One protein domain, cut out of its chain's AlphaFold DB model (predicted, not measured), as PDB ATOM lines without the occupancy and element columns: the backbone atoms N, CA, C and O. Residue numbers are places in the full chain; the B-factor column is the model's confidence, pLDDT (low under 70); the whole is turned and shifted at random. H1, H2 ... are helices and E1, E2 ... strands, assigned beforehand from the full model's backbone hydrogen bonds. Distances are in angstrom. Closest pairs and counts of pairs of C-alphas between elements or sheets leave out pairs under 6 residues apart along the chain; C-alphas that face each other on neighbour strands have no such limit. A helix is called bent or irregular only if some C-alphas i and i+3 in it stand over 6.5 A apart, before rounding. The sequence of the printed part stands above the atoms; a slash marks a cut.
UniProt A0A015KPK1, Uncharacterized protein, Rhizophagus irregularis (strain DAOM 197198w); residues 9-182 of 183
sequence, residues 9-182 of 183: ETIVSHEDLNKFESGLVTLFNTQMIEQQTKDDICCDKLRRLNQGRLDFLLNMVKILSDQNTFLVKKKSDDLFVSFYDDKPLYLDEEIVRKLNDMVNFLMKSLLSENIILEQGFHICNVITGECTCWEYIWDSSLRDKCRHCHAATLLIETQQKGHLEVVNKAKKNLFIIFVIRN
ATOM      1  N   GLU A   9      27.055  30.411 -24.717       33.78
ATOM      2  CA  GLU A   9      27.923  30.814 -23.616       33.78
ATOM      3  C   GLU A   9      28.705  32.129 -23.831       33.78
ATOM      4  O   GLU A   9      28.992  32.807 -22.848       33.78
ATOM      5  N   THR A  10      29.014  32.560 -25.063       37.06
ATOM      6  CA  THR A  10      29.756  33.828 -25.283       37.06
ATOM      7  C   THR A  10      28.878  35.073 -25.105       37.06
ATOM      8  O   THR A  10      29.364  36.116 -24.686       37.06
ATOM      9  N   ILE A  11      27.564  34.963 -25.330       39.97
ATOM     10  CA  ILE A  11      26.612  36.011 -24.911       39.97
ATOM     11  C   ILE A  11      26.444  35.975 -23.381       39.97
ATOM     12  O   ILE A  11      26.236  37.004 -22.744       39.97
ATOM     13  N   VAL A  12      26.601  34.790 -22.781       35.97
ATOM     14  CA  VAL A  12      26.396  34.546 -21.346       35.97
ATOM     15  C   VAL A  12      27.562  35.044 -20.481       35.97
ATOM     16  O   VAL A  12      27.344  35.297 -19.300       35.97
ATOM     17  N   SER A  13      28.771  35.253 -21.021       41.56
ATOM     18  CA  SER A  13      29.908  35.757 -20.226       41.56
ATOM     19  C   SER A  13      29.806  37.238 -19.855       41.56
ATOM     20  O   SER A  13      30.524  37.701 -18.972       41.56
ATOM     21  N   HIS A  14      28.913  37.983 -20.505       48.59
ATOM     22  CA  HIS A  14      28.592  39.358 -20.151       48.59
ATOM     23  C   HIS A  14      27.188  39.380 -19.539       48.59
ATOM     24  O   HIS A  14      26.190  39.458 -20.252       48.59
ATOM     25  N   GLU A  15      27.094  39.331 -18.205       45.19
ATOM     26  CA  GLU A  15      25.813  39.397 -17.475       45.19
ATOM     27  C   GLU A  15      24.940  40.599 -17.901       45.19
ATOM     28  O   GLU A  15      23.712  40.516 -17.867       45.19
ATOM     29  N   ASP A  16      25.558  41.681 -18.384       45.19
ATOM     30  CA  ASP A  16      24.871  42.866 -18.903       45.19
ATOM     31  C   ASP A  16      24.390  42.742 -20.366       45.19
ATOM     32  O   ASP A  16      23.424  43.407 -20.735       45.19
ATOM     33  N   LEU A  17      24.965  41.857 -21.194       46.06
ATOM     34  CA  LEU A  17      24.444  41.529 -22.537       46.06
ATOM     35  C   LEU A  17      23.159  40.700 -22.448       46.06
ATOM     36  O   LEU A  17      22.237  40.910 -23.232       46.06
ATOM     37  N   ASN A  18      23.044  39.838 -21.433       45.50
ATOM     38  CA  ASN A  18      21.801  39.118 -21.132       45.50
ATOM     39  C   ASN A  18      20.632  40.067 -20.786       45.50
ATOM     40  O   ASN A  18      19.469  39.682 -20.919       45.50
ATOM     41  N   LYS A  19      20.917  41.315 -20.378       42.34
ATOM     42  CA  LYS A  19      19.910  42.373 -20.173       42.34
ATOM     43  C   LYS A  19      19.493  43.089 -21.458       42.34
ATOM     44  O   LYS A  19      18.403  43.652 -21.470       42.34
ATOM     45  N   PHE A  20      20.298  43.048 -22.526       52.06
ATOM     46  CA  PHE A  20      20.053  43.768 -23.789       52.06
ATOM     47  C   PHE A  20      18.976  43.146 -24.702       52.06
ATOM     48  O   PHE A  20      18.808  43.560 -25.843       52.06
ATOM     49  N   GLU A  21      18.162  42.266 -24.116       60.50
ATOM     50  CA  GLU A  21      16.849  41.794 -24.552       60.50
ATOM     51  C   GLU A  21      16.791  40.443 -25.261       60.50
ATOM     52  O   GLU A  21      17.147  40.273 -26.428       60.50
ATOM     53  N   SER A  22      16.091  39.528 -24.590       58.28
ATOM     54  CA  SER A  22      15.423  38.390 -25.218       58.28
ATOM     55  C   SER A  22      14.561  38.798 -26.419       58.28
ATOM     56  O   SER A  22      14.391  37.986 -27.318       58.28
ATOM     57  N   GLY A  23      14.049  40.034 -26.467       59.62
ATOM     58  CA  GLY A  23      13.250  40.589 -27.564       59.62
ATOM     59  C   GLY A  23      14.002  40.675 -28.893       59.62
ATOM     60  O   GLY A  23      13.512  40.147 -29.889       59.62
ATOM     61  N   LEU A  24      15.211  41.251 -28.911       64.44
ATOM     62  CA  LEU A  24      16.045  41.308 -30.120       64.44
ATOM     63  C   LEU A  24      16.512  39.920 -30.554       64.44
ATOM     64  O   LEU A  24      16.415  39.565 -31.726       64.44
ATOM     65  N   VAL A  25      16.956  39.110 -29.591       62.91
ATOM     66  CA  VAL A  25      17.379  37.729 -29.852       62.91
ATOM     67  C   VAL A  25      16.222  36.911 -30.426       62.91
ATOM     68  O   VAL A  25      16.404  36.175 -31.391       62.91
ATOM     69  N   THR A  26      15.012  37.061 -29.881       65.69
ATOM     70  CA  THR A  26      13.810  36.384 -30.384       65.69
ATOM     71  C   THR A  26      13.440  36.893 -31.769       65.69
ATOM     72  O   THR A  26      13.188  36.077 -32.645       65.69
ATOM     73  N   LEU A  27      13.459  38.207 -32.002       66.88
ATOM     74  CA  LEU A  27      13.171  38.793 -33.312       66.88
ATOM     75  C   LEU A  27      14.115  38.245 -34.389       66.88
ATOM     76  O   LEU A  27      13.650  37.785 -35.430       66.88
ATOM     77  N   PHE A  28      15.424  38.251 -34.133       66.38
ATOM     78  CA  PHE A  28      16.415  37.763 -35.092       66.38
ATOM     79  C   PHE A  28      16.342  36.259 -35.275       66.38
ATOM     80  O   PHE A  28      16.404  35.795 -36.409       66.38
ATOM     81  N   ASN A  29      16.117  35.494 -34.208       63.84
ATOM     82  CA  ASN A  29      15.907  34.053 -34.322       63.84
ATOM     83  C   ASN A  29      14.639  33.720 -35.120       63.84
ATOM     84  O   ASN A  29      14.687  32.836 -35.971       63.84
ATOM     85  N   THR A  30      13.532  34.433 -34.903       68.38
ATOM     86  CA  THR A  30      12.287  34.239 -35.660       68.38
ATOM     87  C   THR A  30      12.484  34.588 -37.132       68.38
ATOM     88  O   THR A  30      12.220  33.743 -37.982       68.38
ATOM     89  N   GLN A  31      13.038  35.764 -37.447       65.62
ATOM     90  CA  GLN A  31      13.296  36.150 -38.840       65.62
ATOM     91  C   GLN A  31      14.303  35.213 -39.523       65.62
ATOM     92  O   GLN A  31      14.168  34.908 -40.705       65.62
ATOM     93  N   MET A  32      15.290  34.702 -38.782       63.84
ATOM     94  CA  MET A  32      16.214  33.680 -39.271       63.84
ATOM     95  C   MET A  32      15.505  32.368 -39.601       63.84
ATOM     96  O   MET A  32      15.754  31.823 -40.668       63.84
ATOM     97  N   ILE A  33      14.642  31.860 -38.718       66.06
ATOM     98  CA  ILE A  33      13.890  30.616 -38.947       66.06
ATOM     99  C   ILE A  33      12.941  30.770 -40.139       66.06
ATOM    100  O   ILE A  33      12.862  29.873 -40.974       66.06
ATOM    101  N   GLU A  34      12.252  31.906 -40.243       66.94
ATOM    102  CA  GLU A  34      11.323  32.200 -41.340       66.94
ATOM    103  C   GLU A  34      12.021  32.282 -42.703       66.94
ATOM    104  O   GLU A  34      11.423  31.938 -43.722       66.94
ATOM    105  N   GLN A  35      13.282  32.719 -42.727       62.94
ATOM    106  CA  GLN A  35      14.059  32.904 -43.955       62.94
ATOM    107  C   GLN A  35      15.041  31.747 -44.233       62.94
ATOM    108  O   GLN A  35      15.644  31.705 -45.303       62.94
ATOM    109  N   GLN A  36      15.206  30.787 -43.312       60.81
ATOM    110  CA  GLN A  36      16.116  29.651 -43.481       60.81
ATOM    111  C   GLN A  36      15.510  28.534 -44.335       60.81
ATOM    112  O   GLN A  36      14.642  27.782 -43.889       60.81
ATOM    113  N   THR A  37      16.100  28.303 -45.508       59.16
ATOM    114  CA  THR A  37      16.077  26.991 -46.168       59.16
ATOM    115  C   THR A  37      17.453  26.317 -46.051       59.16
ATOM    116  O   THR A  37      18.479  26.983 -45.886       59.16
ATOM    117  N   LYS A  38      17.509  24.976 -46.088       54.66
ATOM    118  CA  LYS A  38      18.769  24.217 -45.911       54.66
ATOM    119  C   LYS A  38      19.837  24.553 -46.962       54.66
ATOM    120  O   LYS A  38      21.023  24.505 -46.633       54.66
ATOM    121  N   ASP A  39      19.429  24.908 -48.177       55.34
ATOM    122  CA  ASP A  39      20.341  25.206 -49.286       55.34
ATOM    123  C   ASP A  39      20.941  26.626 -49.192       55.34
ATOM    124  O   ASP A  39      22.082  26.855 -49.610       55.34
ATOM    125  N   ASP A  40      20.249  27.565 -48.537       59.03
ATOM    126  CA  ASP A  40      20.691  28.963 -48.418       59.03
ATOM    127  C   ASP A  40      21.843  29.168 -47.421       59.03
ATOM    128  O   ASP A  40      22.666  30.072 -47.584       59.03
ATOM    129  N   ILE A  41      21.969  28.309 -46.402       56.91
ATOM    130  CA  ILE A  41      22.983  28.456 -45.338       56.91
ATOM    131  C   ILE A  41      24.411  28.310 -45.894       56.91
ATOM    132  O   ILE A  41      25.318  29.061 -45.513       56.91
ATOM    133  N   CYS A  42      24.623  27.362 -46.814       58.00
ATOM    134  CA  CYS A  42      25.921  27.150 -47.463       58.00
ATOM    135  C   CYS A  42      26.283  28.334 -48.378       58.00
ATOM    136  O   CYS A  42      27.410  28.842 -48.339       58.00
ATOM    137  N   CYS A  43      25.298  28.816 -49.142       66.25
ATOM    138  CA  CYS A  43      25.432  29.962 -50.035       66.25
ATOM    139  C   CYS A  43      25.760  31.253 -49.274       66.25
ATOM    140  O   CYS A  43      26.652  32.000 -49.689       66.25
ATOM    141  N   ASP A  44      25.111  31.498 -48.134       70.00
ATOM    142  CA  ASP A  44      25.358  32.703 -47.342       70.00
ATOM    143  C   ASP A  44      26.748  32.698 -46.693       70.00
ATOM    144  O   ASP A  44      27.497  33.670 -46.819       70.00
ATOM    145  N   LYS A  45      27.167  31.577 -46.084       74.62
ATOM    146  CA  LYS A  45      28.525  31.460 -45.524       74.62
ATOM    147  C   LYS A  45      29.582  31.769 -46.583       74.62
ATOM    148  O   LYS A  45      30.516  32.534 -46.331       74.62
ATOM    149  N   LEU A  46      29.430  31.198 -47.776       75.31
ATOM    150  CA  LEU A  46      30.355  31.419 -48.880       75.31
ATOM    151  C   LEU A  46      30.370  32.886 -49.329       75.31
ATOM    152  O   LEU A  46      31.448  33.459 -49.522       75.31
ATOM    153  N   ARG A  47      29.193  33.511 -49.448       77.00
ATOM    154  CA  ARG A  47      29.050  34.924 -49.813       77.00
ATOM    155  C   ARG A  47      29.748  35.840 -48.812       77.00
ATOM    156  O   ARG A  47      30.512  36.707 -49.230       77.00
ATOM    157  N   ARG A  48      29.570  35.619 -47.509       79.06
ATOM    158  CA  ARG A  48      30.208  36.431 -46.456       79.06
ATOM    159  C   ARG A  48      31.722  36.279 -46.440       79.06
ATOM    160  O   ARG A  48      32.442  37.270 -46.356       79.06
ATOM    161  N   LEU A  49      32.233  35.056 -46.608       82.44
ATOM    162  CA  LEU A  49      33.677  34.840 -46.752       82.44
ATOM    163  C   LEU A  49      34.230  35.549 -47.998       82.44
ATOM    164  O   LEU A  49      35.332  36.088 -47.961       82.44
ATOM    165  N   ASN A  50      33.472  35.604 -49.094       82.12
ATOM    166  CA  ASN A  50      33.869  36.358 -50.285       82.12
ATOM    167  C   ASN A  50      33.852  37.867 -50.069       82.12
ATOM    168  O   ASN A  50      34.781  38.541 -50.507       82.12
ATOM    169  N   GLN A  51      32.843  38.394 -49.378       83.81
ATOM    170  CA  GLN A  51      32.823  39.800 -48.986       83.81
ATOM    171  C   GLN A  51      34.026  40.125 -48.094       83.81
ATOM    172  O   GLN A  51      34.716  41.100 -48.359       83.81
ATOM    173  N   GLY A  52      34.371  39.253 -47.141       87.44
ATOM    174  CA  GLY A  52      35.572  39.412 -46.318       87.44
ATOM    175  C   GLY A  52      36.871  39.374 -47.135       87.44
ATOM    176  O   GLY A  52      37.772  40.178 -46.909       87.44
ATOM    177  N   ARG A  53      36.969  38.496 -48.146       90.06
ATOM    178  CA  ARG A  53      38.100  38.495 -49.098       90.06
ATOM    179  C   ARG A  53      38.181  39.797 -49.877       90.06
ATOM    180  O   ARG A  53      39.279  40.308 -50.068       90.06
ATOM    181  N   LEU A  54      37.047  40.314 -50.337       89.31
ATOM    182  CA  LEU A  54      36.987  41.577 -51.061       89.31
ATOM    183  C   LEU A  54      37.411  42.742 -50.159       89.31
ATOM    184  O   LEU A  54      38.255  43.529 -50.568       89.31
ATOM    185  N   ASP A  55      36.904  42.810 -48.928       89.94
ATOM    186  CA  ASP A  55      37.267  43.846 -47.954       89.94
ATOM    187  C   ASP A  55      38.777  43.821 -47.655       89.94
ATOM    188  O   ASP A  55      39.429  44.867 -47.634       89.94
ATOM    189  N   PHE A  56      39.358  42.625 -47.515       92.25
ATOM    190  CA  PHE A  56      40.806  42.436 -47.402       92.25
ATOM    191  C   PHE A  56      41.558  42.926 -48.654       92.25
ATOM    192  O   PHE A  56      42.496  43.711 -48.540       92.25
ATOM    193  N   LEU A  57      41.137  42.511 -49.854       90.75
ATOM    194  CA  LEU A  57      41.784  42.892 -51.119       90.75
ATOM    195  C   LEU A  57      41.681  44.394 -51.424       90.75
ATOM    196  O   LEU A  57      42.560  44.939 -52.089       90.75
ATOM    197  N   LEU A  58      40.633  45.057 -50.934       90.31
ATOM    198  CA  LEU A  58      40.434  46.505 -51.021       90.31
ATOM    199  C   LEU A  58      41.177  47.282 -49.921       90.31
ATOM    200  O   LEU A  58      41.045  48.502 -49.848       90.31
ATOM    201  N   ASN A  59      41.955  46.598 -49.076       90.56
ATOM    202  CA  ASN A  59      42.709  47.189 -47.972       90.56
ATOM    203  C   ASN A  59      41.817  47.974 -46.988       90.56
ATOM    204  O   ASN A  59      42.179  49.043 -46.495       90.56
ATOM    205  N   MET A  60      40.617  47.447 -46.721       90.94
ATOM    206  CA  MET A  60      39.621  48.069 -45.836       90.94
ATOM    207  C   MET A  60      39.871  47.774 -44.353       90.94
ATOM    208  O   MET A  60      39.185  48.337 -43.502       90.94
ATOM    209  N   VAL A  61      40.825  46.891 -44.045       90.56
ATOM    210  CA  VAL A  61      41.137  46.426 -42.690       90.56
ATOM    211  C   VAL A  61      42.437  47.051 -42.199       90.56
ATOM    212  O   VAL A  61      43.442  47.040 -42.906       90.56
ATOM    213  N   LYS A  62      42.432  47.557 -40.967       88.94
ATOM    214  CA  LYS A  62      43.594  48.119 -40.274       88.94
ATOM    215  C   LYS A  62      43.755  47.468 -38.904       88.94
ATOM    216  O   LYS A  62      42.771  47.102 -38.268       88.94
ATOM    217  N   ILE A  63      44.993  47.361 -38.437       85.56
ATOM    218  CA  ILE A  63      45.306  46.908 -37.076       85.56
ATOM    219  C   ILE A  63      45.105  48.093 -36.126       85.56
ATOM    220  O   ILE A  63      45.595  49.182 -36.421       85.56
ATOM    221  N   LEU A  64      44.379  47.888 -35.024       76.38
ATOM    222  CA  LEU A  64      44.081  48.936 -34.042       76.38
ATOM    223  C   LEU A  64      45.072  48.932 -32.872       76.38
ATOM    224  O   LEU A  64      45.693  49.947 -32.574       76.38
ATOM    225  N   SER A  65      45.220  47.782 -32.220       68.12
ATOM    226  CA  SER A  65      46.092  47.555 -31.061       68.12
ATOM    227  C   SER A  65      46.429  46.065 -30.949       68.12
ATOM    228  O   SER A  65      46.077  45.310 -31.852       68.12
ATOM    229  N   ASP A  66      47.154  45.676 -29.887       61.53
ATOM    230  CA  ASP A  66      47.315  44.320 -29.313       61.53
ATOM    231  C   ASP A  66      47.086  43.101 -30.233       61.53
ATOM    232  O   ASP A  66      46.484  42.114 -29.832       61.53
ATOM    233  N   GLN A  67      47.589  43.160 -31.468       66.50
ATOM    234  CA  GLN A  67      47.598  42.132 -32.524       66.50
ATOM    235  C   GLN A  67      46.255  41.460 -32.896       66.50
ATOM    236  O   GLN A  67      46.191  40.795 -33.929       66.50
ATOM    237  N   ASN A  68      45.185  41.653 -32.125       82.06
ATOM    238  CA  ASN A  68      43.947  40.879 -32.201       82.06
ATOM    239  C   ASN A  68      42.723  41.739 -32.524       82.06
ATOM    240  O   ASN A  68      41.719  41.198 -32.994       82.06
ATOM    241  N   THR A  69      42.815  43.056 -32.316       86.31
ATOM    242  CA  THR A  69      41.728  44.009 -32.557       86.31
ATOM    243  C   THR A  69      41.982  44.809 -33.831       86.31
ATOM    244  O   THR A  69      43.058  45.382 -34.041       86.31
ATOM    245  N   PHE A  70      40.976  44.856 -34.700       88.69
ATOM    246  CA  PHE A  70      41.069  45.429 -36.039       88.69
ATOM    247  C   PHE A  70      39.934  46.417 -36.291       88.69
ATOM    248  O   PHE A  70      38.806  46.220 -35.842       88.69
ATOM    249  N   LEU A  71      40.240  47.455 -37.067       89.19
ATOM    250  CA  LEU A  71      39.262  48.365 -37.648       89.19
ATOM    251  C   LEU A  71      38.955  47.937 -39.075       89.19
ATOM    252  O   LEU A  71      39.870  47.731 -39.873       89.19
ATOM    253  N   VAL A  72      37.676  47.872 -39.428       88.62
ATOM    254  CA  VAL A  72      37.232  47.605 -40.798       88.62
ATOM    255  C   VAL A  72      36.339  48.733 -41.277       88.62
ATOM    256  O   VAL A  72      35.345  49.059 -40.636       88.62
ATOM    257  N   LYS A  73      36.701  49.370 -42.390       88.88
ATOM    258  CA  LYS A  73      35.980  50.540 -42.901       88.88
ATOM    259  C   LYS A  73      34.538  50.173 -43.275       88.88
ATOM    260  O   LYS A  73      34.313  49.226 -44.029       88.88
ATOM    261  N   LYS A  74      33.572  50.945 -42.768       84.94
ATOM    262  CA  LYS A  74      32.148  50.846 -43.116       84.94
ATOM    263  C   LYS A  74      31.952  51.170 -44.594       84.94
ATOM    264  O   LYS A  74      32.627  52.049 -45.141       84.94
ATOM    265  N   LYS A  75      31.027  50.469 -45.245       75.69
ATOM    266  CA  LYS A  75      30.582  50.817 -46.602       75.69
ATOM    267  C   LYS A  75      29.526  51.921 -46.500       75.69
ATOM    268  O   LYS A  75      28.858  52.028 -45.475       75.69
ATOM    269  N   SER A  76      29.404  52.759 -47.533       59.81
ATOM    270  CA  SER A  76      28.400  53.840 -47.569       59.81
ATOM    271  C   SER A  76      26.972  53.317 -47.416       59.81
ATOM    272  O   SER A  76      26.116  54.030 -46.906       59.81
ATOM    273  N   ASP A  77      26.764  52.055 -47.802       55.50
ATOM    274  CA  ASP A  77      25.466  51.404 -47.899       55.50
ATOM    275  C   ASP A  77      25.338  50.276 -46.862       55.50
ATOM    276  O   ASP A  77      24.818  49.208 -47.174       55.50
ATOM    277  N   ASP A  78      25.827  50.471 -45.628       56.62
ATOM    278  CA  ASP A  78      25.523  49.571 -44.495       56.62
ATOM    279  C   ASP A  78      24.033  49.716 -44.089       56.62
ATOM    280  O   ASP A  78      23.685  50.016 -42.947       56.62
ATOM    281  N   LEU A  79      23.131  49.540 -45.058       60.81
ATOM    282  CA  LEU A  79      21.712  49.321 -44.841       60.81
ATOM    283  C   LEU A  79      21.549  47.967 -44.152       60.81
ATOM    284  O   LEU A  79      22.229  46.992 -44.485       60.81
ATOM    285  N   PHE A  80      20.624  47.896 -43.199       67.31
ATOM    286  CA  PHE A  80      20.191  46.625 -42.638       67.31
ATOM    287  C   PHE A  80      19.484  45.848 -43.744       67.31
ATOM    288  O   PHE A  80      18.326  46.119 -44.026       67.31
ATOM    289  N   VAL A  81      20.184  44.941 -44.419       68.00
ATOM    290  CA  VAL A  81      19.621  44.069 -45.457       68.00
ATOM    291  C   VAL A  81      19.566  42.630 -44.962       68.00
ATOM    292  O   VAL A  81      20.406  42.204 -44.163       68.00
ATOM    293  N   SER A  82      18.566  41.879 -45.415       63.91
ATOM    294  CA  SER A  82      18.473  40.449 -45.156       63.91
ATOM    295  C   SER A  82      19.573  39.710 -45.905       63.91
ATOM    296  O   SER A  82      19.845  39.944 -47.083       63.91
ATOM    297  N   PHE A  83      20.167  38.731 -45.231       62.00
ATOM    298  CA  PHE A  83      21.155  37.857 -45.841       62.00
ATOM    299  C   PHE A  83      20.539  36.865 -46.842       62.00
ATOM    300  O   PHE A  83      21.268  36.284 -47.639       62.00
ATOM    301  N   TYR A  84      19.233  36.656 -46.867       61.69
ATOM    302  CA  TYR A  84      18.655  35.643 -47.753       61.69
ATOM    303  C   TYR A  84      18.256  36.234 -49.099       61.69
ATOM    304  O   TYR A  84      18.578  35.665 -50.140       61.69
ATOM    305  N   ASP A  85      17.644  37.417 -49.091       66.06
ATOM    306  CA  ASP A  85      17.083  38.031 -50.293       66.06
ATOM    307  C   ASP A  85      17.636  39.429 -50.615       66.06
ATOM    308  O   ASP A  85      17.177  40.045 -51.576       66.06
ATOM    309  N   ASP A  86      18.629  39.908 -49.853       66.56
ATOM    310  CA  ASP A  86      19.281  41.219 -50.020       66.56
ATOM    311  C   ASP A  86      18.304  42.406 -49.920       66.56
ATOM    312  O   ASP A  86      18.615  43.532 -50.316       66.56
ATOM    313  N   LYS A  87      17.096  42.177 -49.385       71.00
ATOM    314  CA  LYS A  87      16.105  43.237 -49.193       71.00
ATOM    315  C   LYS A  87      16.373  43.999 -47.900       71.00
ATOM    316  O   LYS A  87      16.768  43.388 -46.907       71.00
ATOM    317  N   PRO A  88      16.092  45.311 -47.859       69.81
ATOM    318  CA  PRO A  88      16.124  46.072 -46.621       69.81
ATOM    319  C   PRO A  88      15.217  45.450 -45.553       69.81
ATOM    320  O   PRO A  88      14.049  45.146 -45.803       69.81
ATOM    321  N   LEU A  89      15.759  45.292 -44.354       68.94
ATOM    322  CA  LEU A  89      15.030  44.967 -43.145       68.94
ATOM    323  C   LEU A  89      14.338  46.238 -42.664       68.94
ATOM    324  O   LEU A  89      14.980  47.247 -42.366       68.94
ATOM    325  N   TYR A  90      13.015  46.181 -42.580       68.25
ATOM    326  CA  TYR A  90      12.232  47.229 -41.942       68.25
ATOM    327  C   TYR A  90      12.327  47.038 -40.430       68.25
ATOM    328  O   TYR A  90      11.659  46.177 -39.860       68.25
ATOM    329  N   LEU A  91      13.208  47.813 -39.801       72.56
ATOM    330  CA  LEU A  91      13.359  47.869 -38.352       72.56
ATOM    331  C   LEU A  91      12.638  49.117 -37.842       72.56
ATOM    332  O   LEU A  91      12.839  50.205 -38.382       72.56
ATOM    333  N   ASP A  92      11.798  48.966 -36.821       80.00
ATOM    334  CA  ASP A  92      11.208  50.121 -36.148       80.00
ATOM    335  C   ASP A  92      12.257  50.890 -35.321       80.00
ATOM    336  O   ASP A  92      13.367  50.413 -35.057       80.00
ATOM    337  N   GLU A  93      11.913  52.116 -34.921       80.44
ATOM    338  CA  GLU A  93      12.820  52.999 -34.180       80.44
ATOM    339  C   GLU A  93      13.269  52.409 -32.835       80.44
ATOM    340  O   GLU A  93      14.388  52.667 -32.384       80.44
ATOM    341  N   GLU A  94      12.425  51.602 -32.188       80.81
ATOM    342  CA  GLU A  94      12.744  50.989 -30.903       80.81
ATOM    343  C   GLU A  94      13.809  49.899 -31.068       80.81
ATOM    344  O   GLU A  94      14.781  49.867 -30.306       80.81
ATOM    345  N   ILE A  95      13.675  49.058 -32.096       74.25
ATOM    346  CA  ILE A  95      14.657  48.039 -32.472       74.25
ATOM    347  C   ILE A  95      15.981  48.699 -32.851       74.25
ATOM    348  O   ILE A  95      17.032  48.302 -32.347       74.25
ATOM    349  N   VAL A  96      15.951  49.745 -33.682       77.06
ATOM    350  CA  VAL A  96      17.163  50.484 -34.077       77.06
ATOM    351  C   VAL A  96      17.875  51.074 -32.859       77.06
ATOM    352  O   VAL A  96      19.101  51.002 -32.762       77.06
ATOM    353  N   ARG A  97      17.131  51.624 -31.893       80.06
ATOM    354  CA  ARG A  97      17.706  52.141 -30.644       80.06
ATOM    355  C   ARG A  97      18.407  51.042 -29.847       80.06
ATOM    356  O   ARG A  97      19.570  51.214 -29.491       80.06
ATOM    357  N   LYS A  98      17.744  49.905 -29.630       76.56
ATOM    358  CA  LYS A  98      18.321  48.770 -28.889       76.56
ATOM    359  C   LYS A  98      19.570  48.217 -29.576       76.56
ATOM    360  O   LYS A  98      20.546  47.876 -28.912       76.56
ATOM    361  N   LEU A  99      19.579  48.206 -30.906       75.00
ATOM    362  CA  LEU A  99      20.751  47.827 -31.688       75.00
ATOM    363  C   LEU A  99      21.920  48.777 -31.523       75.00
ATOM    364  O   LEU A  99      23.049  48.325 -31.346       75.00
ATOM    365  N   ASN A 100      21.662  50.080 -31.541       76.94
ATOM    366  CA  ASN A 100      22.706  51.058 -31.269       76.94
ATOM    367  C   ASN A 100      23.276  50.884 -29.859       76.94
ATOM    368  O   ASN A 100      24.490  50.968 -29.685       76.94
ATOM    369  N   ASP A 101      22.441  50.578 -28.867       76.31
ATOM    370  CA  ASP A 101      22.917  50.327 -27.510       76.31
ATOM    371  C   ASP A 101      23.791  49.060 -27.427       76.31
ATOM    372  O   ASP A 101      24.858  49.101 -26.809       76.31
ATOM    373  N   MET A 102      23.421  47.974 -28.121       75.12
ATOM    374  CA  MET A 102      24.259  46.768 -28.242       75.12
ATOM    375  C   MET A 102      25.590  47.050 -28.945       75.12
ATOM    376  O   MET A 102      26.642  46.621 -28.472       75.12
ATOM    377  N   VAL A 103      25.569  47.791 -30.057       76.69
ATOM    378  CA  VAL A 103      26.785  48.207 -30.772       76.69
ATOM    379  C   VAL A 103      27.690  49.010 -29.841       76.69
ATOM    380  O   VAL A 103      28.883  48.729 -29.759       76.69
ATOM    381  N   ASN A 104      27.131  49.970 -29.102       75.94
ATOM    382  CA  ASN A 104      27.873  50.793 -28.149       75.94
ATOM    383  C   ASN A 104      28.458  49.962 -27.000       75.94
ATOM    384  O   ASN A 104      29.575  50.229 -26.557       75.94
ATOM    385  N   PHE A 105      27.730  48.953 -26.520       76.38
ATOM    386  CA  PHE A 105      28.230  48.020 -25.516       76.38
ATOM    387  C   PHE A 105      29.412  47.201 -26.052       76.38
ATOM    388  O   PHE A 105      30.476  47.191 -25.435       76.38
ATOM    389  N   LEU A 106      29.263  46.577 -27.227       74.88
ATOM    390  CA  LEU A 106      30.334  45.808 -27.871       74.88
ATOM    391  C   LEU A 106      31.561  46.683 -28.137       74.88
ATOM    392  O   LEU A 106      32.684  46.256 -27.897       74.88
ATOM    393  N   MET A 107      31.359  47.931 -28.565       75.56
ATOM    394  CA  MET A 107      32.442  48.902 -28.723       75.56
ATOM    395  C   MET A 107      33.194  49.139 -27.413       75.56
ATOM    396  O   MET A 107      34.419  49.120 -27.419       75.56
ATOM    397  N   LYS A 108      32.489  49.335 -26.294       74.75
ATOM    398  CA  LYS A 108      33.122  49.518 -24.977       74.75
ATOM    399  C   LYS A 108      33.864  48.271 -24.500       74.75
ATOM    400  O   LYS A 108      34.899  48.415 -23.869       74.75
ATOM    401  N   SER A 109      33.349  47.078 -24.795       73.75
ATOM    402  CA  SER A 109      34.008  45.813 -24.436       73.75
ATOM    403  C   SER A 109      35.288  45.584 -25.251       73.75
ATOM    404  O   SER A 109      36.313  45.165 -24.721       73.75
ATOM    405  N   LEU A 110      35.247  45.906 -26.549       72.19
ATOM    406  CA  LEU A 110      36.345  45.661 -27.489       72.19
ATOM    407  C   LEU A 110      37.452  46.723 -27.458       72.19
ATOM    408  O   LEU A 110      38.533  46.488 -27.997       72.19
ATOM    409  N   LEU A 111      37.195  47.894 -26.878       72.75
ATOM    410  CA  LEU A 111      38.165  48.979 -26.774       72.75
ATOM    411  C   LEU A 111      38.683  49.098 -25.342       72.75
ATOM    412  O   LEU A 111      37.911  49.175 -24.392       72.75
ATOM    413  N   SER A 112      40.003  49.209 -25.188       65.50
ATOM    414  CA  SER A 112      40.578  49.702 -23.931       65.50
ATOM    415  C   SER A 112      40.195  51.174 -23.718       65.50
ATOM    416  O   SER A 112      39.973  51.901 -24.690       65.50
ATOM    417  N   GLU A 113      40.136  51.618 -22.456       57.78
ATOM    418  CA  GLU A 113      39.528  52.887 -21.990       57.78
ATOM    419  C   GLU A 113      40.014  54.190 -22.674       57.78
ATOM    420  O   GLU A 113      39.465  55.254 -22.409       57.78
ATOM    421  N   ASN A 114      40.996  54.138 -23.581       53.91
ATOM    422  CA  ASN A 114      41.639  55.309 -24.187       53.91
ATOM    423  C   ASN A 114      41.640  55.340 -25.730       53.91
ATOM    424  O   ASN A 114      42.382  56.131 -26.316       53.91
ATOM    425  N   ILE A 115      40.846  54.512 -26.416       58.78
ATOM    426  CA  ILE A 115      40.797  54.524 -27.889       58.78
ATOM    427  C   ILE A 115      39.685  55.455 -28.389       58.78
ATOM    428  O   ILE A 115      38.501  55.238 -28.136       58.78
ATOM    429  N   ILE A 116      40.072  56.483 -29.149       55.78
ATOM    430  CA  ILE A 116      39.136  57.376 -29.842       55.78
ATOM    431  C   ILE A 116      38.560  56.636 -31.054       55.78
ATOM    432  O   ILE A 116      39.298  56.211 -31.943       55.78
ATOM    433  N   LEU A 117      37.235  56.495 -31.094       62.94
ATOM    434  CA  LEU A 117      36.526  55.854 -32.197       62.94
ATOM    435  C   LEU A 117      36.555  56.748 -33.448       62.94
ATOM    436  O   LEU A 117      35.954  57.823 -33.463       62.94
ATOM    437  N   GLU A 118      37.191  56.289 -34.527       62.38
ATOM    438  CA  GLU A 118      37.014  56.917 -35.838       62.38
ATOM    439  C   GLU A 118      35.609  56.591 -36.371       62.38
ATOM    440  O   GLU A 118      35.242  55.426 -36.562       62.38
ATOM    441  N   GLN A 119      34.807  57.627 -36.638       69.69
ATOM    442  CA  GLN A 119      33.558  57.452 -37.377       69.69
ATOM    443  C   GLN A 119      33.856  56.790 -38.729       69.69
ATOM    444  O   GLN A 119      34.790  57.166 -39.433       69.69
ATOM    445  N   GLY A 120      33.046  55.794 -39.095       81.31
ATOM    446  CA  GLY A 120      33.204  55.070 -40.359       81.31
ATOM    447  C   GLY A 120      33.969  53.749 -40.270       81.31
ATOM    448  O   GLY A 120      34.296  53.201 -41.320       81.31
ATOM    449  N   PHE A 121      34.203  53.194 -39.074       85.62
ATOM    450  CA  PHE A 121      34.778  51.852 -38.905       85.62
ATOM    451  C   PHE A 121      33.919  50.938 -38.019       85.62
ATOM    452  O   PHE A 121      33.279  51.384 -37.067       85.62
ATOM    453  N   HIS A 122      33.904  49.649 -38.355       86.31
ATOM    454  CA  HIS A 122      33.553  48.553 -37.456       86.31
ATOM    455  C   HIS A 122      34.803  48.107 -36.699       86.31
ATOM    456  O   HIS A 122      35.900  48.145 -37.254       86.31
ATOM    457  N   ILE A 123      34.637  47.649 -35.463       87.12
ATOM    458  CA  ILE A 123      35.708  47.031 -34.675       87.12
ATOM    459  C   ILE A 123      35.454  45.533 -34.629       87.12
ATOM    460  O   ILE A 123      34.307  45.104 -34.483       87.12
ATOM    461  N   CYS A 124      36.504  44.730 -34.766       86.12
ATOM    462  CA  CYS A 124      36.415  43.292 -34.559       86.12
ATOM    463  C   CYS A 124      37.636  42.722 -33.845       86.12
ATOM    464  O   CYS A 124      38.763  43.150 -34.104       86.12
ATOM    465  N   ASN A 125      37.410  41.706 -33.016       85.12
ATOM    466  CA  ASN A 125      38.452  40.900 -32.396       85.12
ATOM    467  C   ASN A 125      38.477  39.511 -33.046       85.12
ATOM    468  O   ASN A 125      37.486  38.784 -33.053       85.12
ATOM    469  N   VAL A 126      39.611  39.125 -33.629       82.75
ATOM    470  CA  VAL A 126      39.708  37.866 -34.396       82.75
ATOM    471  C   VAL A 126      39.773  36.606 -33.529       82.75
ATOM    472  O   VAL A 126      39.494  35.513 -34.043       82.75
ATOM    473  N   ILE A 127      40.175  36.757 -32.261       81.44
ATOM    474  CA  ILE A 127      40.321  35.672 -31.286       81.44
ATOM    475  C   ILE A 127      38.956  35.346 -30.699       81.44
ATOM    476  O   ILE A 127      38.538  34.192 -30.766       81.44
ATOM    477  N   THR A 128      38.252  36.360 -30.186       78.12
ATOM    478  CA  THR A 128      36.898  36.184 -29.645       78.12
ATOM    479  C   THR A 128      35.863  36.049 -30.749       78.12
ATOM    480  O   THR A 128      34.834  35.439 -30.522       78.12
ATOM    481  N   GLY A 129      36.124  36.568 -31.953       78.44
ATOM    482  CA  GLY A 129      35.183  36.589 -33.074       78.44
ATOM    483  C   GLY A 129      34.158  37.724 -33.008       78.44
ATOM    484  O   GLY A 129      33.397  37.895 -33.962       78.44
ATOM    485  N   GLU A 130      34.168  38.506 -31.930       80.25
ATOM    486  CA  GLU A 130      33.269  39.635 -31.699       80.25
ATOM    487  C   GLU A 130      33.473  40.750 -32.724       80.25
ATOM    488  O   GLU A 130      34.602  41.082 -33.103       80.25
ATOM    489  N   CYS A 131      32.373  41.361 -33.167       82.00
ATOM    490  CA  CYS A 131      32.419  42.496 -34.078       82.00
ATOM    491  C   CYS A 131      31.244  43.450 -33.861       82.00
ATOM    492  O   CYS A 131      30.125  43.037 -33.596       82.00
ATOM    493  N   THR A 132      31.462  44.744 -34.062       81.81
ATOM    494  CA  THR A 132      30.408  45.767 -33.954       81.81
ATOM    495  C   THR A 132      29.486  45.825 -35.175       81.81
ATOM    496  O   THR A 132      28.716  46.774 -35.314       81.81
ATOM    497  N   CYS A 133      29.615  44.891 -36.120       79.75
ATOM    498  CA  CYS A 133      28.820  44.904 -37.335       79.75
ATOM    499  C   CYS A 133      27.477  44.208 -37.158       79.75
ATOM    500  O   CYS A 133      27.311  43.303 -36.344       79.75
ATOM    501  N   TRP A 134      26.544  44.586 -38.028       73.38
ATOM    502  CA  TRP A 134      25.233  43.964 -38.082       73.38
ATOM    503  C   TRP A 134      25.289  42.451 -38.291       73.38
ATOM    504  O   TRP A 134      24.589  41.723 -37.602       73.38
ATOM    505  N   GLU A 135      26.164  41.974 -39.182       71.88
ATOM    506  CA  GLU A 135      26.353  40.539 -39.436       71.88
ATOM    507  C   GLU A 135      26.637  39.745 -38.161       71.88
ATOM    508  O   GLU A 135      26.161  38.627 -38.041       71.88
ATOM    509  N   TYR A 136      27.401  40.313 -37.224       73.94
ATOM    510  CA  TYR A 136      27.715  39.662 -35.956       73.94
ATOM    511  C   TYR A 136      26.540  39.719 -34.975       73.94
ATOM    512  O   TYR A 136      26.228  38.722 -34.341       73.94
ATOM    513  N   ILE A 137      25.861  40.864 -34.885       71.44
ATOM    514  CA  ILE A 137      24.713  41.051 -33.981       71.44
ATOM    515  C   ILE A 137      23.513  40.196 -34.415       71.44
ATOM    516  O   ILE A 137      22.761  39.703 -33.577       71.44
ATOM    517  N   TRP A 138      23.348  40.011 -35.723       66.25
ATOM    518  CA  TRP A 138      22.319  39.165 -36.316       66.25
ATOM    519  C   TRP A 138      22.679  37.676 -36.309       66.25
ATOM    520  O   TRP A 138      21.782  36.830 -36.354       66.25
ATOM    521  N   ASP A 139      23.973  37.328 -36.306       64.31
ATOM    522  CA  ASP A 139      24.419  35.935 -36.350       64.31
ATOM    523  C   ASP A 139      24.005  35.222 -35.053       64.31
ATOM    524  O   ASP A 139      24.679  35.238 -34.027       64.31
ATOM    525  N   SER A 140      22.866  34.535 -35.132       46.06
ATOM    526  CA  SER A 140      22.546  33.376 -34.304       46.06
ATOM    527  C   SER A 140      23.780  32.464 -34.184       46.06
ATOM    528  O   SER A 140      24.584  32.369 -35.116       46.06
ATOM    529  N   SER A 141      23.891  31.745 -33.062       41.84
ATOM    530  CA  SER A 141      24.955  30.794 -32.669       41.84
ATOM    531  C   SER A 141      25.368  29.727 -33.706       41.84
ATOM    532  O   SER A 141      26.221  28.885 -33.442       41.84
ATOM    533  N   LEU A 142      24.770  29.731 -34.894       41.94
ATOM    534  CA  LEU A 142      24.975  28.789 -35.988       41.94
ATOM    535  C   LEU A 142      26.100  29.182 -36.961       41.94
ATOM    536  O   LEU A 142      26.290  28.506 -37.977       41.94
ATOM    537  N   ARG A 143      26.805  30.296 -36.737       56.31
ATOM    538  CA  ARG A 143      27.616  30.934 -37.781       56.31
ATOM    539  C   ARG A 143      29.033  31.266 -37.289       56.31
ATOM    540  O   ARG A 143      29.209  31.976 -36.313       56.31
ATOM    541  N   ASP A 144      30.049  30.742 -37.991       61.59
ATOM    542  CA  ASP A 144      31.460  30.729 -37.546       61.59
ATOM    543  C   ASP A 144      32.080  32.116 -37.265       61.59
ATOM    544  O   ASP A 144      32.623  32.343 -36.188       61.59
ATOM    545  N   LYS A 145      32.126  33.003 -38.276       69.69
ATOM    546  CA  LYS A 145      32.782  34.328 -38.236       69.69
ATOM    547  C   LYS A 145      32.117  35.288 -39.232       69.69
ATOM    548  O   LYS A 145      31.800  34.878 -40.355       69.69
ATOM    549  N   CYS A 146      31.974  36.563 -38.861       81.69
ATOM    550  CA  CYS A 146      31.500  37.619 -39.767       81.69
ATOM    551  C   CYS A 146      32.542  37.956 -40.853       81.69
ATOM    552  O   CYS A 146      33.726  37.596 -40.736       81.69
ATOM    553  N   ARG A 147      32.138  38.686 -41.905       86.00
ATOM    554  CA  ARG A 147      33.053  39.059 -43.001       86.00
ATOM    555  C   ARG A 147      34.269  39.857 -42.520       86.00
ATOM    556  O   ARG A 147      35.369  39.654 -43.030       86.00
ATOM    557  N   HIS A 148      34.091  40.713 -41.511       88.38
ATOM    558  CA  HIS A 148      35.137  41.588 -40.977       88.38
ATOM    559  C   HIS A 148      36.212  40.789 -40.230       88.38
ATOM    560  O   HIS A 148      37.398  40.929 -40.528       88.38
ATOM    561  N   CYS A 149      35.804  39.860 -39.357       87.38
ATOM    562  CA  CYS A 149      36.714  38.923 -38.694       87.38
ATOM    563  C   CYS A 149      37.461  38.046 -39.710       87.38
ATOM    564  O   CYS A 149      38.647  37.756 -39.533       87.38
ATOM    565  N   HIS A 150      36.796  37.637 -40.798       89.06
ATOM    566  CA  HIS A 150      37.461  36.901 -41.873       89.06
ATOM    567  C   HIS A 150      38.514  37.753 -42.595       89.06
ATOM    568  O   HIS A 150      39.638  37.293 -42.792       89.06
ATOM    569  N   ALA A 151      38.184  38.999 -42.939       91.06
ATOM    570  CA  ALA A 151      39.104  39.930 -43.587       91.06
ATOM    571  C   ALA A 151      40.339  40.219 -42.711       91.06
ATOM    572  O   ALA A 151      41.471  40.173 -43.192       91.06
ATOM    573  N   ALA A 152      40.137  40.428 -41.407       91.38
ATOM    574  CA  ALA A 152      41.216  40.594 -40.435       91.38
ATOM    575  C   ALA A 152      42.081  39.334 -40.280       91.38
ATOM    576  O   ALA A 152      43.305  39.429 -40.220       91.38
ATOM    577  N   THR A 153      41.476  38.143 -40.319       90.56
ATOM    578  CA  THR A 153      42.230  36.877 -40.319       90.56
ATOM    579  C   THR A 153      43.155  36.785 -41.537       90.56
ATOM    580  O   THR A 153      44.316  36.409 -41.395       90.56
ATOM    581  N   LEU A 154      42.683  37.174 -42.728       90.88
ATOM    582  CA  LEU A 154      43.523  37.202 -43.932       90.88
ATOM    583  C   LEU A 154      44.694  38.179 -43.783       90.88
ATOM    584  O   LEU A 154      45.809  37.849 -44.180       90.88
ATOM    585  N   LEU A 155      44.470  39.341 -43.163       91.06
ATOM    586  CA  LEU A 155      45.541  40.294 -42.873       91.06
ATOM    587  C   LEU A 155      46.602  39.685 -41.944       91.06
ATOM    588  O   LEU A 155      47.789  39.789 -42.239       91.06
ATOM    589  N   ILE A 156      46.207  38.971 -40.889       90.06
ATOM    590  CA  ILE A 156      47.153  38.239 -40.025       90.06
ATOM    591  C   ILE A 156      47.914  37.176 -40.820       90.06
ATOM    592  O   ILE A 156      49.133  37.058 -40.697       90.06
ATOM    593  N   GLU A 157      47.229  36.423 -41.683       90.00
ATOM    594  CA  GLU A 157      47.885  35.416 -42.520       90.00
ATOM    595  C   GLU A 157      48.960  36.031 -43.427       90.00
ATOM    596  O   GLU A 157      49.993  35.393 -43.644       90.00
ATOM    597  N   THR A 158      48.780  37.267 -43.922       88.50
ATOM    598  CA  THR A 158      49.826  37.946 -44.714       88.50
ATOM    599  C   THR A 158      51.103  38.188 -43.915       88.50
ATOM    600  O   THR A 158      52.191  38.107 -44.486       88.50
ATOM    601  N   GLN A 159      50.981  38.444 -42.611       84.88
ATOM    602  CA  GLN A 159      52.120  38.655 -41.719       84.88
ATOM    603  C   GLN A 159      52.872  37.347 -41.442       84.88
ATOM    604  O   GLN A 159      54.079  37.371 -41.233       84.88
ATOM    605  N   GLN A 160      52.173  36.207 -41.474       85.44
ATOM    606  CA  GLN A 160      52.744  34.891 -41.171       85.44
ATOM    607  C   GLN A 160      53.315  34.169 -42.399       85.44
ATOM    608  O   GLN A 160      54.390  33.583 -42.325       85.44
ATOM    609  N   LYS A 161      52.584  34.172 -43.522       86.06
ATOM    610  CA  LYS A 161      52.905  33.386 -44.733       86.06
ATOM    611  C   LYS A 161      53.483  34.229 -45.869       86.06
ATOM    612  O   LYS A 161      53.968  33.693 -46.857       86.06
ATOM    613  N   GLY A 162      53.439  35.552 -45.736       83.81
ATOM    614  CA  GLY A 162      53.855  36.488 -46.770       83.81
ATOM    615  C   GLY A 162      52.681  37.002 -47.606       83.81
ATOM    616  O   GLY A 162      51.775  36.273 -48.012       83.81
ATOM    617  N   HIS A 163      52.723  38.304 -47.889       86.50
ATOM    618  CA  HIS A 163      51.641  39.047 -48.533       86.50
ATOM    619  C   HIS A 163      51.225  38.479 -49.901       86.50
ATOM    620  O   HIS A 163      50.035  38.341 -50.185       86.50
ATOM    621  N   LEU A 164      52.192  38.115 -50.750       87.44
ATOM    622  CA  LEU A 164      51.922  37.695 -52.129       87.44
ATOM    623  C   LEU A 164      51.136  36.375 -52.209       87.44
ATOM    624  O   LEU A 164      50.225  36.254 -53.028       87.44
ATOM    625  N   GLU A 165      51.454  35.403 -51.352       89.69
ATOM    626  CA  GLU A 165      50.779  34.102 -51.337       89.69
ATOM    627  C   GLU A 165      49.301  34.253 -50.957       89.69
ATOM    628  O   GLU A 165      48.406  33.779 -51.668       89.69
ATOM    629  N   VAL A 166      49.037  34.974 -49.866       89.25
ATOM    630  CA  VAL A 166      47.686  35.159 -49.323       89.25
ATOM    631  C   VAL A 166      46.813  35.969 -50.281       89.25
ATOM    632  O   VAL A 166      45.675  35.576 -50.544       89.25
ATOM    633  N   VAL A 167      47.347  37.041 -50.877       89.00
ATOM    634  CA  VAL A 167      46.624  37.843 -51.878       89.00
ATOM    635  C   VAL A 167      46.271  37.012 -53.110       89.00
ATOM    636  O   VAL A 167      45.128  37.055 -53.571       89.00
ATOM    637  N   ASN A 168      47.207  36.217 -53.634       88.69
ATOM    638  CA  ASN A 168      46.945  35.378 -54.805       88.69
ATOM    639  C   ASN A 168      45.882  34.311 -54.514       88.69
ATOM    640  O   ASN A 168      44.982  34.091 -55.329       88.69
ATOM    641  N   LYS A 169      45.928  33.698 -53.328       88.75
ATOM    642  CA  LYS A 169      44.910  32.741 -52.884       88.75
ATOM    643  C   LYS A 169      43.539  33.398 -52.717       88.75
ATOM    644  O   LYS A 169      42.543  32.842 -53.178       88.75
ATOM    645  N   ALA A 170      43.480  34.581 -52.105       86.56
ATOM    646  CA  ALA A 170      42.240  35.337 -51.938       86.56
ATOM    647  C   ALA A 170      41.610  35.691 -53.294       86.56
ATOM    648  O   ALA A 170      40.421  35.440 -53.490       86.56
ATOM    649  N   LYS A 171      42.412  36.174 -54.256       87.50
ATOM    650  CA  LYS A 171      41.967  36.458 -55.633       87.50
ATOM    651  C   LYS A 171      41.436  35.213 -56.340       87.50
ATOM    652  O   LYS A 171      40.349  35.256 -56.908       87.50
ATOM    653  N   LYS A 172      42.166  34.093 -56.274       85.12
ATOM    654  CA  LYS A 172      41.756  32.830 -56.909       85.12
ATOM    655  C   LYS A 172      40.421  32.326 -56.360       85.12
ATOM    656  O   LYS A 172      39.537  31.970 -57.131       85.12
ATOM    657  N   ASN A 173      40.262  32.337 -55.039       81.25
ATOM    658  CA  ASN A 173      39.034  31.879 -54.389       81.25
ATOM    659  C   ASN A 173      37.841  32.798 -54.674       81.25
ATOM    660  O   ASN A 173      36.718  32.313 -54.759       81.25
ATOM    661  N   LEU A 174      38.079  34.101 -54.850       79.44
ATOM    662  CA  LEU A 174      37.046  35.036 -55.288       79.44
ATOM    663  C   LEU A 174      36.615  34.745 -56.739       79.44
ATOM    664  O   LEU A 174      35.421  34.688 -57.023       79.44
ATOM    665  N   PHE A 175      37.575  34.501 -57.639       61.06
ATOM    666  CA  PHE A 175      37.328  34.249 -59.066       61.06
ATOM    667  C   PHE A 175      36.518  32.972 -59.329       61.06
ATOM    668  O   PHE A 175      35.589  32.998 -60.130       61.06
ATOM    669  N   ILE A 176      36.815  31.879 -58.615       58.41
ATOM    670  CA  ILE A 176      36.127  30.581 -58.776       58.41
ATOM    671  C   ILE A 176      34.601  30.716 -58.633       58.41
ATOM    672  O   ILE A 176      33.856  29.984 -59.271       58.41
ATOM    673  N   ILE A 177      34.115  31.677 -57.850       52.28
ATOM    674  CA  ILE A 177      32.688  31.792 -57.525       52.28
ATOM    675  C   ILE A 177      31.947  32.735 -58.480       52.28
ATOM    676  O   ILE A 177      30.776  32.504 -58.766       52.28
ATOM    677  N   PHE A 178      32.620  33.755 -59.025       47.03
ATOM    678  CA  PHE A 178      32.040  34.575 -60.098       47.03
ATOM    679  C   PHE A 178      31.820  33.769 -61.383       47.03
ATOM    680  O   PHE A 178      30.870  34.047 -62.106       47.03
ATOM    681  N   VAL A 179      32.656  32.761 -61.645       43.25
ATOM    682  CA  VAL A 179      32.488  31.864 -62.798       43.25
ATOM    683  C   VAL A 179      31.300  30.916 -62.591       43.25
ATOM    684  O   VAL A 179      30.461  30.819 -63.473       43.25
ATOM    685  N   ILE A 180      31.150  30.316 -61.404       45.28
ATOM    686  CA  ILE A 180      30.058  29.363 -61.103       45.28
ATOM    687  C   ILE A 180      28.664  30.023 -61.091       45.28
ATOM    688  O   ILE A 180      27.667  29.348 -61.298       45.28
ATOM    689  N   ARG A 181      28.561  31.336 -60.845       40.50
ATOM    690  CA  ARG A 181      27.275  32.063 -60.870       40.50
ATOM    691  C   ARG A 181      26.829  32.537 -62.262       40.50
ATOM    692  O   ARG A 181      25.750  33.111 -62.358       40.50
ATOM    693  N   ASN A 182      27.652  32.356 -63.295       36.09
ATOM    694  CA  ASN A 182      27.345  32.748 -64.678       36.09
ATOM    695  C   ASN A 182      27.153  31.540 -65.622       36.09
ATOM    696  O   ASN A 182      27.101  31.732 -66.835       36.09
TER     697      ASN A 182
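Overview. This is residues 9 to 182 of the 183 residues of an uncharacterized protein of Rhizophagus irregularis (strain DAOM 197198w) (UniProt A0A015KPK1). A small three-stranded sheet has H6 over one face, and beyond H6 the steeply tilted helices H3 and H7 pack with it, the centres of the three making a triangle. At the other end of the domain H2 and H4 come together near their first residues as an L, with few contacts, and little H5 sits between this L and the sheet with its helices; the short H1 is apart from both. The printed part has 174 residues with seven named helices and three named strands, in the order H1 H2 H3 E1 E2 H4 E3 H5 H6 H7; the sheet runs E1 E2 E3, antiparallel throughout, and the class is mostly helix. The whole is compact, with a radius of gyration of the C-alphas of 16.6 A, and rounded, with spans of 45 by 44 by 31 A.

Arrangement. H1, residues 9 to 12, is apart from H2, residues 22 to 35. A tight link joins H2 to H3, residues 38 to 57, and these two are apart as well. E1, residues 61 to 65, and E2, residues 69 to 73, form a hairpin at 146 degrees; N 62 and O 71 are 2.8 A apart, within hydrogen-bond range. H4, residues 93 to 110, is close to H2 but not clearly touching: the closest C-alphas, those of Leu 24 and Ile 95, are 7.3 A apart, and the lines are about perpendicular at 74 degrees. E3, residues 121 to 125, is antiparallel to E2 at 152 degrees, with N 72 and O 122 within hydrogen-bond range at 2.8 A. H4 only grazes the sheet, with its residues 103 to 110; the closest C-alphas of H4 and E3, those of Met 107 and Ile 123, are 7.0 A apart. H5, residues 134 to 138, is near H4 and close to H2 but not clearly touching it, the closest C-alphas, those of Phe 28 and Trp 138, being 6.2 A apart. H6, residues 147 to 161, is on the sheet at a height over the sheet of 9.0 A, and sheet and helix make two layers, a sheet with a helix on one face. It lies over E2 and, only just, over E3, with 3 of its C-alphas falling there, and runs only just across the strands, at 60.4 degrees to E2 on the local plane. H3 touches H6 with residues 48 to 56 alone, closest at the C-alphas of Gly 52 and Arg 147, 4.2 A, at a steep tilt of 54 degrees, the same way. H7, residues 163 to 180, forms a helical hairpin with H6, at a steep tilt of 42 degrees; the closest C-alphas, those of Thr 158 and Val 166, are 5.8 A apart. H7 also touches H3, opposite ways at a steep tilt of 40 degrees, with the C-alphas of Arg 53 and Ala 170 closest at 5.9 A. Every O i to N i+4 pair is within hydrogen-bond range in H2, H4, H5 and H6, against 14 of 16 in H3 and 12 of 14 in H7; H1 is too short for such a pair.

Along the chain. H1 begins at C-alpha 9, (27.923, 30.814, -23.616). From first to last C-alpha H2 measures 19.6 A, H3 30.1 A, H4 25.5 A, H6 20.7 A and H7 26.8 A. E1, E2 and E3 measure 12.7, 13.5 and 13.3 A. H7 ends at C-alpha 180, (30.058, 29.363, -61.103).

Size, cuts and confidence. The C-alphas farthest apart, those of Glu 113 and Asn 182, are 48.7 A apart. The printed part has no cut, and the link from E2 to H4, residues 74 to 92, is long. The mean pLDDT of the printed part is 71.7; 76 residues are under 70, among them residues 9 to 43 and 175 to 182.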